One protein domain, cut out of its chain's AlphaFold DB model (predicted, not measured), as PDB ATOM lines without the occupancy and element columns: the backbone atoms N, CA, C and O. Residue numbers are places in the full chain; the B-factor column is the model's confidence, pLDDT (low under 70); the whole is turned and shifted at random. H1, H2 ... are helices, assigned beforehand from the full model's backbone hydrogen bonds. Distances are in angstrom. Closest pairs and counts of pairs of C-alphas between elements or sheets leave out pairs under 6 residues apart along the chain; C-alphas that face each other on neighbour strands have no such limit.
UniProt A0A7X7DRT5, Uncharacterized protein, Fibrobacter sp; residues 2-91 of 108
ATOM      1  N   ALA A   2     151.114 190.274 117.303       57.88
ATOM      2  CA  ALA A   2     151.299 191.427 116.393       57.88
ATOM      3  C   ALA A   2     151.935 192.672 117.063       57.88
ATOM      4  O   ALA A   2     152.796 193.321 116.475       57.88
ATOM      5  N   ASN A   3     151.571 192.963 118.320       59.03
ATOM      6  CA  ASN A   3     152.140 194.090 119.080       59.03
ATOM      7  C   ASN A   3     153.646 193.935 119.352       59.03
ATOM      8  O   ASN A   3     154.389 194.911 119.284       59.03
ATOM      9  N   ASP A   4     154.107 192.711 119.622       66.00
ATOM     10  CA  ASP A   4     155.518 192.431 119.924       66.00
ATOM     11  C   ASP A   4     156.398 192.576 118.673       66.00
ATOM     12  O   ASP A   4     157.529 193.060 118.738       66.00
ATOM     13  N   PHE A   5     155.846 192.236 117.505       70.25
ATOM     14  CA  PHE A   5     156.499 192.447 116.219       70.25
ATOM     15  C   PHE A   5     156.614 193.939 115.880       70.25
ATOM     16  O   PHE A   5     157.714 194.417 115.627       70.25
ATOM     17  N   ALA A   6     155.523 194.709 115.974       65.56
ATOM     18  CA  ALA A   6     155.548 196.152 115.704       65.56
ATOM     19  C   ALA A   6     156.508 196.910 116.639       65.56
ATOM     20  O   ALA A   6     157.261 197.775 116.196       65.56
ATOM     21  N   LYS A   7     156.540 196.534 117.924       69.69
ATOM     22  CA  LYS A   7     157.456 197.108 118.917       69.69
ATOM     23  C   LYS A   7     158.931 196.815 118.612       69.69
ATOM     24  O   LYS A   7     159.778 197.639 118.944       69.69
ATOM     25  N   SER A   8     159.237 195.670 117.994       74.81
ATOM     26  CA  SER A   8     160.613 195.297 117.632       74.81
ATOM     27  C   SER A   8     161.067 195.871 116.288       74.81
ATOM     28  O   SER A   8     162.215 196.290 116.177       74.81
ATOM     29  N   GLN A   9     160.183 195.927 115.289       79.69
ATOM     30  CA  GLN A   9     160.523 196.383 113.937       79.69
ATOM     31  C   GLN A   9     160.400 197.904 113.761       79.69
ATOM     32  O   GLN A   9     161.166 198.495 113.005       79.69
ATOM     33  N   PHE A  10     159.477 198.554 114.480       79.62
ATOM     34  CA  PHE A  10     159.188 199.989 114.345       79.62
ATOM     35  C   PHE A  10     159.042 200.683 115.714       79.62
ATOM     36  O   PHE A  10     157.987 201.246 116.025       79.62
ATOM     37  N   PRO A  11     160.082 200.675 116.567       80.56
ATOM     38  CA  PRO A  11     159.977 201.123 117.958       80.56
ATOM     39  C   PRO A  11     159.582 202.601 118.109       80.56
ATOM     40  O   PRO A  11     158.825 202.944 119.017       80.56
ATOM     41  N   SER A  12     160.055 203.481 117.221       80.75
ATOM     42  CA  SER A  12     159.736 204.917 117.243       80.75
ATOM     43  C   SER A  12     158.271 205.191 116.896       80.75
ATOM     44  O   SER A  12     157.593 205.924 117.620       80.75
ATOM     45  N   LEU A  13     157.763 204.565 115.831       78.00
ATOM     46  CA  LEU A  13     156.364 204.664 115.415       78.00
ATOM     47  C   LEU A  13     155.436 204.053 116.466       78.00
ATOM     48  O   LEU A  13     154.447 204.675 116.849       78.00
ATOM     49  N   TYR A  14     155.800 202.891 117.012       81.31
ATOM     50  CA  TYR A  14     155.071 202.263 118.109       81.31
ATOM     51  C   TYR A  14     154.982 203.186 119.333       81.31
ATOM     52  O   TYR A  14     153.894 203.405 119.864       81.31
ATOM     53  N   ALA A  15     156.099 203.780 119.765       84.12
ATOM     54  CA  ALA A  15     156.114 204.694 120.906       84.12
ATOM     55  C   ALA A  15     155.274 205.959 120.656       84.12
ATOM     56  O   ALA A  15     154.580 206.426 121.560       84.12
ATOM     57  N   LYS A  16     155.300 206.504 119.431       84.12
ATOM     58  CA  LYS A  16     154.472 207.653 119.024       84.12
ATOM     59  C   LYS A  16     152.983 207.312 119.102       84.12
ATOM     60  O   LYS A  16     152.222 208.068 119.704       84.12
ATOM     61  N   VAL A  17     152.588 206.170 118.546       83.25
ATOM     62  CA  VAL A  17     151.207 205.665 118.569       83.25
ATOM     63  C   VAL A  17     150.739 205.416 119.997       83.25
ATOM     64  O   VAL A  17     149.662 205.868 120.380       83.25
ATOM     65  N   GLU A  18     151.563 204.774 120.819       85.50
ATOM     66  CA  GLU A  18     151.214 204.519 122.212       85.50
ATOM     67  C   GLU A  18     151.051 205.828 122.992       85.50
ATOM     68  O   GLU A  18     150.084 205.996 123.732       85.50
ATOM     69  N   ARG A  19     151.914 206.822 122.754       86.38
ATOM     70  CA  ARG A  19     151.758 208.155 123.349       86.38
ATOM     71  C   ARG A  19     150.444 208.820 122.937       86.38
ATOM     72  O   ARG A  19     149.786 209.422 123.780       86.38
ATOM     73  N   GLN A  20     150.046 208.703 121.670       85.25
ATOM     74  CA  GLN A  20     148.763 209.228 121.194       85.25
ATOM     75  C   GLN A  20     147.578 208.523 121.865       85.25
ATOM     76  O   GLN A  20     146.669 209.202 122.341       85.25
ATOM     77  N   ARG A  21     147.624 207.191 122.008       87.75
ATOM     78  CA  ARG A  21     146.601 206.428 122.741       87.75
ATOM     79  C   ARG A  21     146.469 206.903 124.181       87.75
ATOM     80  O   ARG A  21     145.360 207.179 124.628       87.75
ATOM     81  N   GLN A  22     147.587 207.041 124.894       88.19
ATOM     82  CA  GLN A  22     147.575 207.511 126.279       88.19
ATOM     83  C   GLN A  22     147.060 208.950 126.385       88.19
ATOM     84  O   GLN A  22     146.259 209.257 127.265       88.19
ATOM     85  N   ASN A  23     147.443 209.829 125.458       88.19
ATOM     86  CA  ASN A  23     146.939 211.199 125.437       88.19
ATOM     87  C   ASN A  23     145.415 211.237 125.254       88.19
ATOM     88  O   ASN A  23     144.742 211.938 126.005       88.19
ATOM     89  N   SER A  24     144.858 210.472 124.311       87.75
ATOM     90  CA  SER A  24     143.408 210.448 124.058       87.75
ATOM     91  C   SER A  24     142.602 209.724 125.145       87.75
ATOM     92  O   SER A  24     141.428 210.034 125.324       87.75
ATOM     93  N   LYS A  25     143.224 208.828 125.929       91.31
ATOM     94  CA  LYS A  25     142.625 208.259 127.156       91.31
ATOM     95  C   LYS A  25     142.532 209.275 128.304       91.31
ATOM     96  O   LYS A  25     141.666 209.138 129.159       91.31
ATOM     97  N   ASN A  26     143.407 210.282 128.328       90.88
ATOM     98  CA  ASN A  26     143.521 211.233 129.444       90.88
ATOM     99  C   ASN A  26     142.913 212.616 129.160       90.88
ATOM    100  O   ASN A  26     142.792 213.428 130.075       90.88
ATOM    101  N   ARG A  27     142.545 212.908 127.910       92.69
ATOM    102  CA  ARG A  27     141.965 214.193 127.488       92.69
ATOM    103  C   ARG A  27     140.608 213.975 126.832       92.69
ATOM    104  O   ARG A  27     140.376 212.915 126.259       92.69
ATOM    105  N   SER A  28     139.751 214.991 126.845       94.19
ATOM    106  CA  SER A  28     138.499 214.964 126.087       94.19
ATOM    107  C   SER A  28     138.744 214.712 124.601       94.19
ATOM    108  O   SER A  28     139.655 215.295 124.000       94.19
ATOM    109  N   LEU A  29     137.904 213.863 124.010       92.06
ATOM    110  CA  LEU A  29     137.895 213.618 122.574       92.06
ATOM    111  C   LEU A  29     137.703 214.924 121.797       92.06
ATOM    112  O   LEU A  29     136.870 215.767 122.135       92.06
ATOM    113  N   THR A  30     138.473 215.075 120.725       90.94
ATOM    114  CA  THR A  30     138.337 216.198 119.793       90.94
ATOM    115  C   THR A  30     137.345 215.869 118.686       90.94
ATOM    116  O   THR A  30     137.144 214.706 118.339       90.94
ATOM    117  N   MET A  31     136.759 216.896 118.067       90.75
ATOM    118  CA  MET A  31     135.818 216.693 116.961       90.75
ATOM    119  C   MET A  31     136.409 215.890 115.782       90.75
ATOM    120  O   MET A  31     135.707 215.028 115.259       90.75
ATOM    121  N   PRO A  32     137.686 216.070 115.376       91.00
ATOM    122  CA  PRO A  32     138.305 215.210 114.366       91.00
ATOM    123  C   PRO A  32     138.367 213.729 114.764       91.00
ATOM    124  O   PRO A  32     138.120 212.863 113.927       91.00
ATOM    125  N   GLU A  33     138.656 213.420 116.032       90.25
ATOM    126  CA  GLU A  33     138.657 212.035 116.528       90.25
ATOM    127  C   GLU A  33     137.244 211.451 116.543       90.25
ATOM    128  O   GLU A  33     137.046 210.316 116.119       90.25
ATOM    129  N   ILE A  34     136.254 212.239 116.966       92.75
ATOM    130  CA  ILE A  34     134.842 211.846 116.959       92.75
ATOM    131  C   ILE A  34     134.368 211.574 115.532       92.75
ATOM    132  O   ILE A  34     133.794 210.524 115.272       92.75
ATOM    133  N   ASN A  35     134.662 212.468 114.587       90.88
ATOM    134  CA  ASN A  35     134.322 212.277 113.177       90.88
ATOM    135  C   ASN A  35     134.994 211.025 112.604       90.88
ATOM    136  O   ASN A  35     134.363 210.274 111.861       90.88
ATOM    137  N   ALA A  36     136.252 210.767 112.977       90.50
ATOM    138  CA  ALA A  36     136.937 209.547 112.578       90.50
ATOM    139  C   ALA A  36     136.225 208.303 113.131       90.50
ATOM    140  O   ALA A  36     135.986 207.377 112.363       90.50
ATOM    141  N   LEU A  37     135.837 208.291 114.410       91.44
ATOM    142  CA  LEU A  37     135.084 207.188 115.021       91.44
ATOM    143  C   LEU A  37     133.711 206.991 114.359       91.44
ATOM    144  O   LEU A  37     133.391 205.875 113.961       91.44
ATOM    145  N   LEU A  38     132.939 208.063 114.161       92.94
ATOM    146  CA  LEU A  38     131.621 208.025 113.509       92.94
ATOM    147  C   LEU A  38     131.684 207.566 112.044       92.94
ATOM    148  O   LEU A  38     130.713 207.027 111.520       92.94
ATOM    149  N   SER A  39     132.820 207.761 111.369       90.31
ATOM    150  CA  SER A  39     133.017 207.298 109.989       90.31
ATOM    151  C   SER A  39     133.336 205.802 109.876       90.31
ATOM    152  O   SER A  39     133.257 205.243 108.780       90.31
ATOM    153  N   MET A  40     133.707 205.145 110.981       89.69
ATOM    154  CA  MET A  40     134.099 203.737 110.964       89.69
ATOM    155  C   MET A  40     132.893 202.837 110.734       89.69
ATOM    156  O   MET A  40     131.851 202.984 111.374       89.69
ATOM    157  N   ARG A  41     133.074 201.850 109.854       90.50
ATOM    158  CA  ARG A  41     132.074 200.826 109.562       90.50
ATOM    159  C   ARG A  41     132.673 199.435 109.670       90.50
ATOM    160  O   ARG A  41     133.803 199.211 109.239       90.50
ATOM    161  N   PHE A  42     131.898 198.498 110.196       87.75
ATOM    162  CA  PHE A  42     132.207 197.074 110.196       87.75
ATOM    163  C   PHE A  42     131.050 196.341 109.523       87.75
ATOM    164  O   PHE A  42     129.901 196.548 109.890       87.75
ATOM    165  N   ASN A  43     131.330 195.538 108.494       90.31
ATOM    166  CA  ASN A  43     130.290 194.882 107.685       90.31
ATOM    167  C   ASN A  43     129.206 195.851 107.167       90.31
ATOM    168  O   ASN A  43     128.026 195.525 107.141       90.31
ATOM    169  N   ASN A  44     129.626 197.049 106.738       88.19
ATOM    170  CA  ASN A  44     128.770 198.148 106.267       88.19
ATOM    171  C   ASN A  44     127.890 198.829 107.343       88.19
ATOM    172  O   ASN A  44     127.251 199.845 107.057       88.19
ATOM    173  N   GLU A  45     127.927 198.361 108.588       91.75
ATOM    174  CA  GLU A  45     127.235 198.974 109.723       91.75
ATOM    175  C   GLU A  45     128.153 199.967 110.450       91.75
ATOM    176  O   GLU A  45     129.355 199.707 110.570       91.75
ATOM    177  N   PRO A  46     127.641 201.128 110.899       91.44
ATOM    178  CA  PRO A  46     128.429 202.072 111.685       91.44
ATOM    179  C   PRO A  46     128.896 201.428 112.996       91.44
ATOM    180  O   PRO A  46     128.153 200.714 113.659       91.44
ATOM    181  N   VAL A  47     130.149 201.683 113.382       91.94
ATOM    182  CA  VAL A  47     130.671 201.214 114.680       91.94
ATOM    183  C   VAL A  47     130.101 202.047 115.833       91.94
ATOM    184  O   VAL A  47     129.961 201.543 116.947       91.94
ATOM    185  N   PHE A  48     129.789 203.316 115.563       93.50
ATOM    186  CA  PHE A  48     129.181 204.255 116.498       93.50
ATOM    187  C   PHE A  48     128.025 204.975 115.807       93.50
ATOM    188  O   PHE A  48     128.220 205.566 114.745       93.50
ATOM    189  N   ASP A  49     126.849 204.952 116.429       91.00
ATOM    190  CA  ASP A  49     125.614 205.434 115.799       91.00
ATOM    191  C   ASP A  49     125.407 206.943 115.946       91.00
ATOM    192  O   ASP A  49     124.783 207.579 115.097       91.00
ATOM    193  N   SER A  50     125.914 207.534 117.032       94.00
ATOM    194  CA  SER A  50     125.692 208.945 117.332       94.00
ATOM    195  C   SER A  50     126.837 209.582 118.110       94.00
ATOM    196  O   SER A  50     127.619 208.925 118.803       94.00
ATOM    197  N   ILE A  51     126.916 210.910 118.009       94.12
ATOM    198  CA  ILE A  51     127.883 211.724 118.749       94.12
ATOM    199  C   ILE A  51     127.627 211.722 120.266       94.12
ATOM    200  O   ILE A  51     128.547 211.934 121.055       94.12
ATOM    201  N   GLU A  52     126.392 211.454 120.684       93.75
ATOM    202  CA  GLU A  52     125.959 211.487 122.086       93.75
ATOM    203  C   GLU A  52     126.647 210.409 122.935       93.75
ATOM    204  O   GLU A  52     126.846 210.583 124.139       93.75
ATOM    205  N   LEU A  53     127.114 209.331 122.293       93.75
ATOM    206  CA  LEU A  53     127.919 208.277 122.917       93.75
ATOM    207  C   LEU A  53     129.260 208.790 123.476       93.75
ATOM    208  O   LEU A  53     129.868 208.144 124.340       93.75
ATOM    209  N   PHE A  54     129.724 209.946 122.996       95.81
ATOM    210  CA  PHE A  54     130.967 210.589 123.426       95.81
ATOM    211  C   PHE A  54     130.741 211.737 124.408       95.81
ATOM    212  O   PHE A  54     131.717 212.363 124.825       95.81
ATOM    213  N   TYR A  55     129.497 212.041 124.785       95.56
ATOM    214  CA  TYR A  55     129.236 213.076 125.779       95.56
ATOM    215  C   TYR A  55     129.655 212.638 127.180       95.56
ATOM    216  O   TYR A  55     129.628 211.452 127.516       95.56
ATOM    217  N   THR A  56     130.058 213.608 127.999       95.56
ATOM    218  CA  THR A  56     130.205 213.389 129.441       95.56
ATOM    219  C   THR A  56     128.831 213.193 130.078       95.56
ATOM    220  O   THR A  56     127.828 213.712 129.590       95.56
ATOM    221  N   GLU A  57     128.781 212.462 131.189       93.88
ATOM    222  CA  GLU A  57     127.535 212.290 131.948       93.88
ATOM    223  C   GLU A  57     127.007 213.631 132.474       93.88
ATOM    224  O   GLU A  57     125.809 213.885 132.438       93.88
ATOM    225  N   GLU A  58     127.902 214.539 132.872       93.56
ATOM    226  CA  GLU A  58     127.535 215.897 133.283       93.56
ATOM    227  C   GLU A  58     126.833 216.668 132.155       93.56
ATOM    228  O   GLU A  58     125.781 217.268 132.377       93.56
ATOM    229  N   TYR A  59     127.363 216.600 130.930       94.06
ATOM    230  CA  TYR A  59     126.758 217.263 129.777       94.06
ATOM    231  C   TYR A  59     125.407 216.644 129.396       94.06
ATOM    232  O   TYR A  59     124.467 217.378 129.098       94.06
ATOM    233  N   LYS A  60     125.273 215.311 129.452       93.69
ATOM    234  CA  LYS A  60     123.987 214.627 129.217       93.69
ATOM    235  C   LYS A  60     122.932 215.050 130.235       93.69
ATOM    236  O   LYS A  60     121.854 215.482 129.842       93.69
ATOM    237  N   ASN A  61     123.274 215.031 131.522       94.25
ATOM    238  CA  ASN A  61     122.367 215.444 132.593       94.25
ATOM    239  C   ASN A  61     121.925 216.906 132.434       94.25
ATOM    240  O   ASN A  61     120.766 217.242 132.685       94.25
ATOM    241  N   ALA A  62     122.834 217.782 131.999       92.56
ATOM    242  CA  ALA A  62     122.519 219.181 131.746       92.56
ATOM    243  C   ALA A  62     121.579 219.364 130.538       92.56
ATOM    244  O   ALA A  62     120.671 220.196 130.596       92.56
ATOM    245  N   LEU A  63     121.744 218.565 129.476       91.62
ATOM    246  CA  LEU A  63     120.810 218.536 128.346       91.62
ATOM    247  C   LEU A  63     119.421 218.049 128.775       91.62
ATOM    248  O   LEU A  63     118.424 218.696 128.464       91.62
ATOM    249  N   GLU A  64     119.352 216.951 129.531       93.12
ATOM    250  CA  GLU A  64     118.091 216.391 130.041       93.12
ATOM    251  C   GLU A  64     117.364 217.364 130.981       93.12
ATOM    252  O   GLU A  64     116.137 217.482 130.950       93.12
ATOM    253  N   SER A  65     118.125 218.129 131.763       92.81
ATOM    254  CA  SER A  65     117.603 219.149 132.679       92.81
ATOM    255  C   SER A  65     117.242 220.474 131.990       92.81
ATOM    256  O   SER A  65     116.859 221.421 132.676       92.81
ATOM    257  N   ASN A  66     117.348 220.562 130.657       91.44
ATOM    258  CA  ASN A  66     117.112 221.781 129.870       91.44
ATOM    259  C   ASN A  66     117.900 223.000 130.390       91.44
ATOM    260  O   ASN A  66     117.384 224.121 130.454       91.44
ATOM    261  N   VAL A  67     119.161 222.782 130.774       90.19
ATOM    262  CA  VAL A  67     120.057 223.853 131.223       90.19
ATOM    263  C   VAL A  67     120.236 224.884 130.093       90.19
ATOM    264  O   VAL A  67     120.397 224.498 128.933       90.19
ATOM    265  N   PRO A  68     120.220 226.201 130.389       91.69
ATOM    266  CA  PRO A  68     120.426 227.232 129.377       91.69
ATOM    267  C   PRO A  68     121.738 227.046 128.608       91.69
ATOM    268  O   PRO A  68     122.762 226.688 129.186       91.69
ATOM    269  N   VAL A  69     121.733 227.380 127.313       89.25
ATOM    270  CA  VAL A  69     122.899 227.219 126.420       89.25
ATOM    271  C   VAL A  69     124.165 227.872 126.988       89.25
ATOM    272  O   VAL A  69     125.231 227.266 126.954       89.25
ATOM    273  N   ALA A  70     124.039 229.053 127.598       90.69
ATOM    274  CA  ALA A  70     125.164 229.767 128.207       90.69
ATOM    275  C   ALA A  70     125.826 229.011 129.379       90.69
ATOM    276  O   ALA A  70     127.007 229.209 129.652       90.69
ATOM    277  N   GLU A  71     125.079 228.162 130.089       89.00
ATOM    278  CA  GLU A  71     125.622 227.296 131.141       89.00
ATOM    279  C   GLU A  71     126.149 225.978 130.551       89.00
ATOM    280  O   GLU A  71     127.190 225.490 130.982       89.00
ATOM    281  N   LEU A  72     125.504 225.444 129.503       88.75
ATOM    282  CA  LEU A  72     125.984 224.258 128.777       88.75
ATOM    283  C   LEU A  72     127.372 224.460 128.159       88.75
ATOM    284  O   LEU A  72     128.169 223.525 128.143       88.75
ATOM    285  N   GLU A  73     127.680 225.662 127.669       88.19
ATOM    286  CA  GLU A  73     128.996 225.997 127.105       88.19
ATOM    287  C   GLU A  73     130.136 225.932 128.133       88.19
ATOM    288  O   GLU A  73     131.296 225.760 127.754       88.19
ATOM    289  N   LYS A  74     129.821 226.031 129.431       91.00
ATOM    290  CA  LYS A  74     130.809 225.925 130.515       91.00
ATOM    291  C   LYS A  74     131.114 224.474 130.889       91.00
ATOM    292  O   LYS A  74     132.117 224.223 131.555       91.00
ATOM    293  N   ILE A  75     130.267 223.530 130.477       91.69
ATOM    294  CA  ILE A  75     130.399 222.109 130.802       91.69
ATOM    295  C   ILE A  75     131.250 221.418 129.734       91.69
ATOM    296  O   ILE A  75     131.066 221.603 128.530       91.69
ATOM    297  N   GLY A  76     132.181 220.570 130.175       90.56
ATOM    298  CA  GLY A  76     132.985 219.750 129.274       90.56
ATOM    299  C   GLY A  76     132.105 218.800 128.462       90.56
ATOM    300  O   GLY A  76     131.603 217.811 128.991       90.56
ATOM    301  N   LYS A  77     131.939 219.080 127.165       93.31
ATOM    302  CA  LYS A  77     131.021 218.338 126.289       93.31
ATOM    303  C   LYS A  77     131.403 216.872 126.099       93.31
ATOM    304  O   LYS A  77     130.533 216.010 126.149       93.31
ATOM    305  N   PHE A  78     132.683 216.583 125.868       95.75
ATOM    306  CA  PHE A  78     133.142 215.254 125.456       95.75
ATOM    307  C   PHE A  78     133.990 214.560 126.517       95.75
ATOM    308  O   PHE A  78     134.873 215.172 127.127       95.75
ATOM    309  N   ARG A  79     133.759 213.257 126.695       95.38
ATOM    310  CA  ARG A  79     134.575 212.409 127.568       95.38
ATOM    311  C   ARG A  79     135.903 212.021 126.901       95.38
ATOM    312  O   ARG A  79     136.042 212.131 125.678       95.38
ATOM    313  N   PRO A  80     136.879 211.537 127.683       95.19
ATOM    314  CA  PRO A  80     138.038 210.861 127.128       95.19
ATOM    315  C   PRO A  80     137.673 209.579 126.376       95.19
ATOM    316  O   PRO A  80     136.595 208.996 126.561       95.19
ATOM    317  N   ALA A  81     138.589 209.142 125.520       93.44
ATOM    318  CA  ALA A  81     138.421 207.939 124.725       93.44
ATOM    319  C   ALA A  81     138.554 206.671 125.584       93.44
ATOM    320  O   ALA A  81     139.429 206.566 126.445       93.44
ATOM    321  N   THR A  82     137.728 205.667 125.302       94.06
ATOM    322  CA  THR A  82     137.885 204.322 125.865       94.06
ATOM    323  C   THR A  82     139.069 203.597 125.231       94.06
ATOM    324  O   THR A  82     139.565 203.962 124.164       94.06
ATOM    325  N   GLU A  83     139.500 202.499 125.852       90.44
ATOM    326  CA  GLU A  83     140.536 201.634 125.286       90.44
ATOM    327  C   GLU A  83     140.199 201.135 123.877       90.44
ATOM    328  O   GLU A  83     141.050 201.153 122.987       90.44
ATOM    329  N   ARG A  84     138.940 200.757 123.644       90.56
ATOM    330  CA  ARG A  84     138.482 200.328 122.323       90.56
ATOM    331  C   ARG A  84     138.573 201.465 121.306       90.56
ATOM    332  O   ARG A  84     139.067 201.247 120.206       90.56
ATOM    333  N   GLU A  85     138.137 202.666 121.671       91.50
ATOM    334  CA  GLU A  85     138.156 203.836 120.785       91.50
ATOM    335  C   GLU A  85     139.574 204.270 120.427       91.50
ATOM    336  O   GLU A  85     139.839 204.526 119.257       91.50
ATOM    337  N   VAL A  86     140.513 204.301 121.379       90.62
ATOM    338  CA  VAL A  86     141.905 204.648 121.045       90.62
ATOM    339  C   VAL A  86     142.582 203.569 120.216       90.62
ATOM    340  O   VAL A  86     143.394 203.887 119.351       90.62
ATOM    341  N   ASN A  87     142.237 202.300 120.427       88.62
ATOM    342  CA  ASN A  87     142.733 201.229 119.574       88.62
ATOM    343  C   ASN A  87     142.167 201.360 118.164       88.62
ATOM    344  O   ASN A  87     142.914 201.186 117.218       88.62
ATOM    345  N   LEU A  88     140.897 201.729 118.004       88.81
ATOM    346  CA  LEU A  88     140.310 201.990 116.692       88.81
ATOM    347  C   LEU A  88     140.940 203.215 116.019       88.81
ATOM    348  O   LEU A  88     141.347 203.134 114.861       88.81
ATOM    349  N   LEU A  89     141.084 204.324 116.747       87.56
ATOM    350  CA  LEU A  89     141.717 205.546 116.252       87.56
ATOM    351  C   LEU A  89     143.173 205.298 115.842       87.56
ATOM    352  O   LEU A  89     143.608 205.755 114.797       87.56
ATOM    353  N   TYR A  90     143.937 204.561 116.633       84.69
ATOM    354  CA  TYR A  90     145.375 204.411 116.427       84.69
ATOM    355  C   TYR A  90     145.761 202.951 116.160       84.69
ATOM    356  O   TYR A  90     146.794 202.476 116.636       84.69
ATOM    357  N   SER A  91     144.893 202.217 115.459       74.81
ATOM    358  CA  SER A  91     145.141 200.830 115.029       74.81
ATOM    359  C   SER A  91     146.102 200.790 113.854       74.81
ATOM    360  O   SER A  91     146.972 199.925 113.802       74.81
TER     361      SER A  91
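AT A GLANCE: This is residues 2 to 91 of the 108 residues of an uncharacterized protein of Fibrobacter sp (UniProt A0A7X7DRT5). Seven helices form a loose, drawn-out body: near its middle H7 packs on the inner end of H2, at residues 21 to 25, and on H3, while H2 leads away to H1 at one end and H5 and H6 lie at the other. From H6 the chain returns through residues 73 to 82 to H7, and the link from H3 to H4 folds back on itself, residues 41 to 42 pairing antiparallel with 45 to 46. The printed part has 90 residues, with helices H1 to H7 in that order and no named strand; the class is all helix, with 56 residues in the helices. It is loose, with a radius of gyration of the C-alphas of 16.2 A, and only just flat, spanning 53 by 30 by 17 A.

IN THESE COORDINATES: H1 is residues 2 to 9, 10.8 A from first to last C-alpha, and begins at C-alpha 2 at (151.299, 191.427, 116.393). H2, the longest helix, is residues 11 to 26, 22.5 A, and ends at C-alpha 26 at (143.521, 211.233, 129.444). H3 is residues 31 to 39, 12.0 A, and H4 is residues 51 to 54, 5.7 A. H5 is residues 57 to 64, 10.5 A, and H6 is residues 69 to 72, 4.9 A. H7 is residues 83 to 89, 9.9 A, and ends at C-alpha 89 at (141.717, 205.546, 116.252).

HOW THE PARTS SIT: H1 and H2 only just touch, and only at the corner by their link, with 3 pairs of C-alphas within 8 A; the closest are those of Lys 7 and Tyr 14, 5.7 A apart. H2 touches H7 with residues 21 to 25 alone, the closest C-alphas being those of Arg 21 and Val 86, 5.3 A apart, at a steep tilt of 59 degrees, opposite ways. H3 touches H7, about perpendicular at 89 degrees, and the closest C-alphas are those of Leu 37 and Leu 89, 6.9 A apart. H3 and H4 only just touch, with 3 pairs of C-alphas within 8 A, the closest those of Ile 34 and Ile 51 at 7.2 A. H4 and H5 are only just apart, their closest C-alphas at 8.0 A. H5 and H6 only just touch, with 3 such pairs, the closest those of Ala 62 and Leu 72 at 6.8 A. In H1, H2, H3, H5 and H7 every O i to N i+4 pair is within hydrogen-bond range; H4 and H6 are too short for such a pair.

THE WHOLE: The C-alphas of Gln 9 and Pro 68 are the two farthest apart, at 52.9 A. Residues 8 to 13 stand free. The printed part has no cut, and the link from H3 to H4, 11 residues, is long. The mean pLDDT of the printed part is 88.1, with residues 2 to 4 and 6 to 7 under 70.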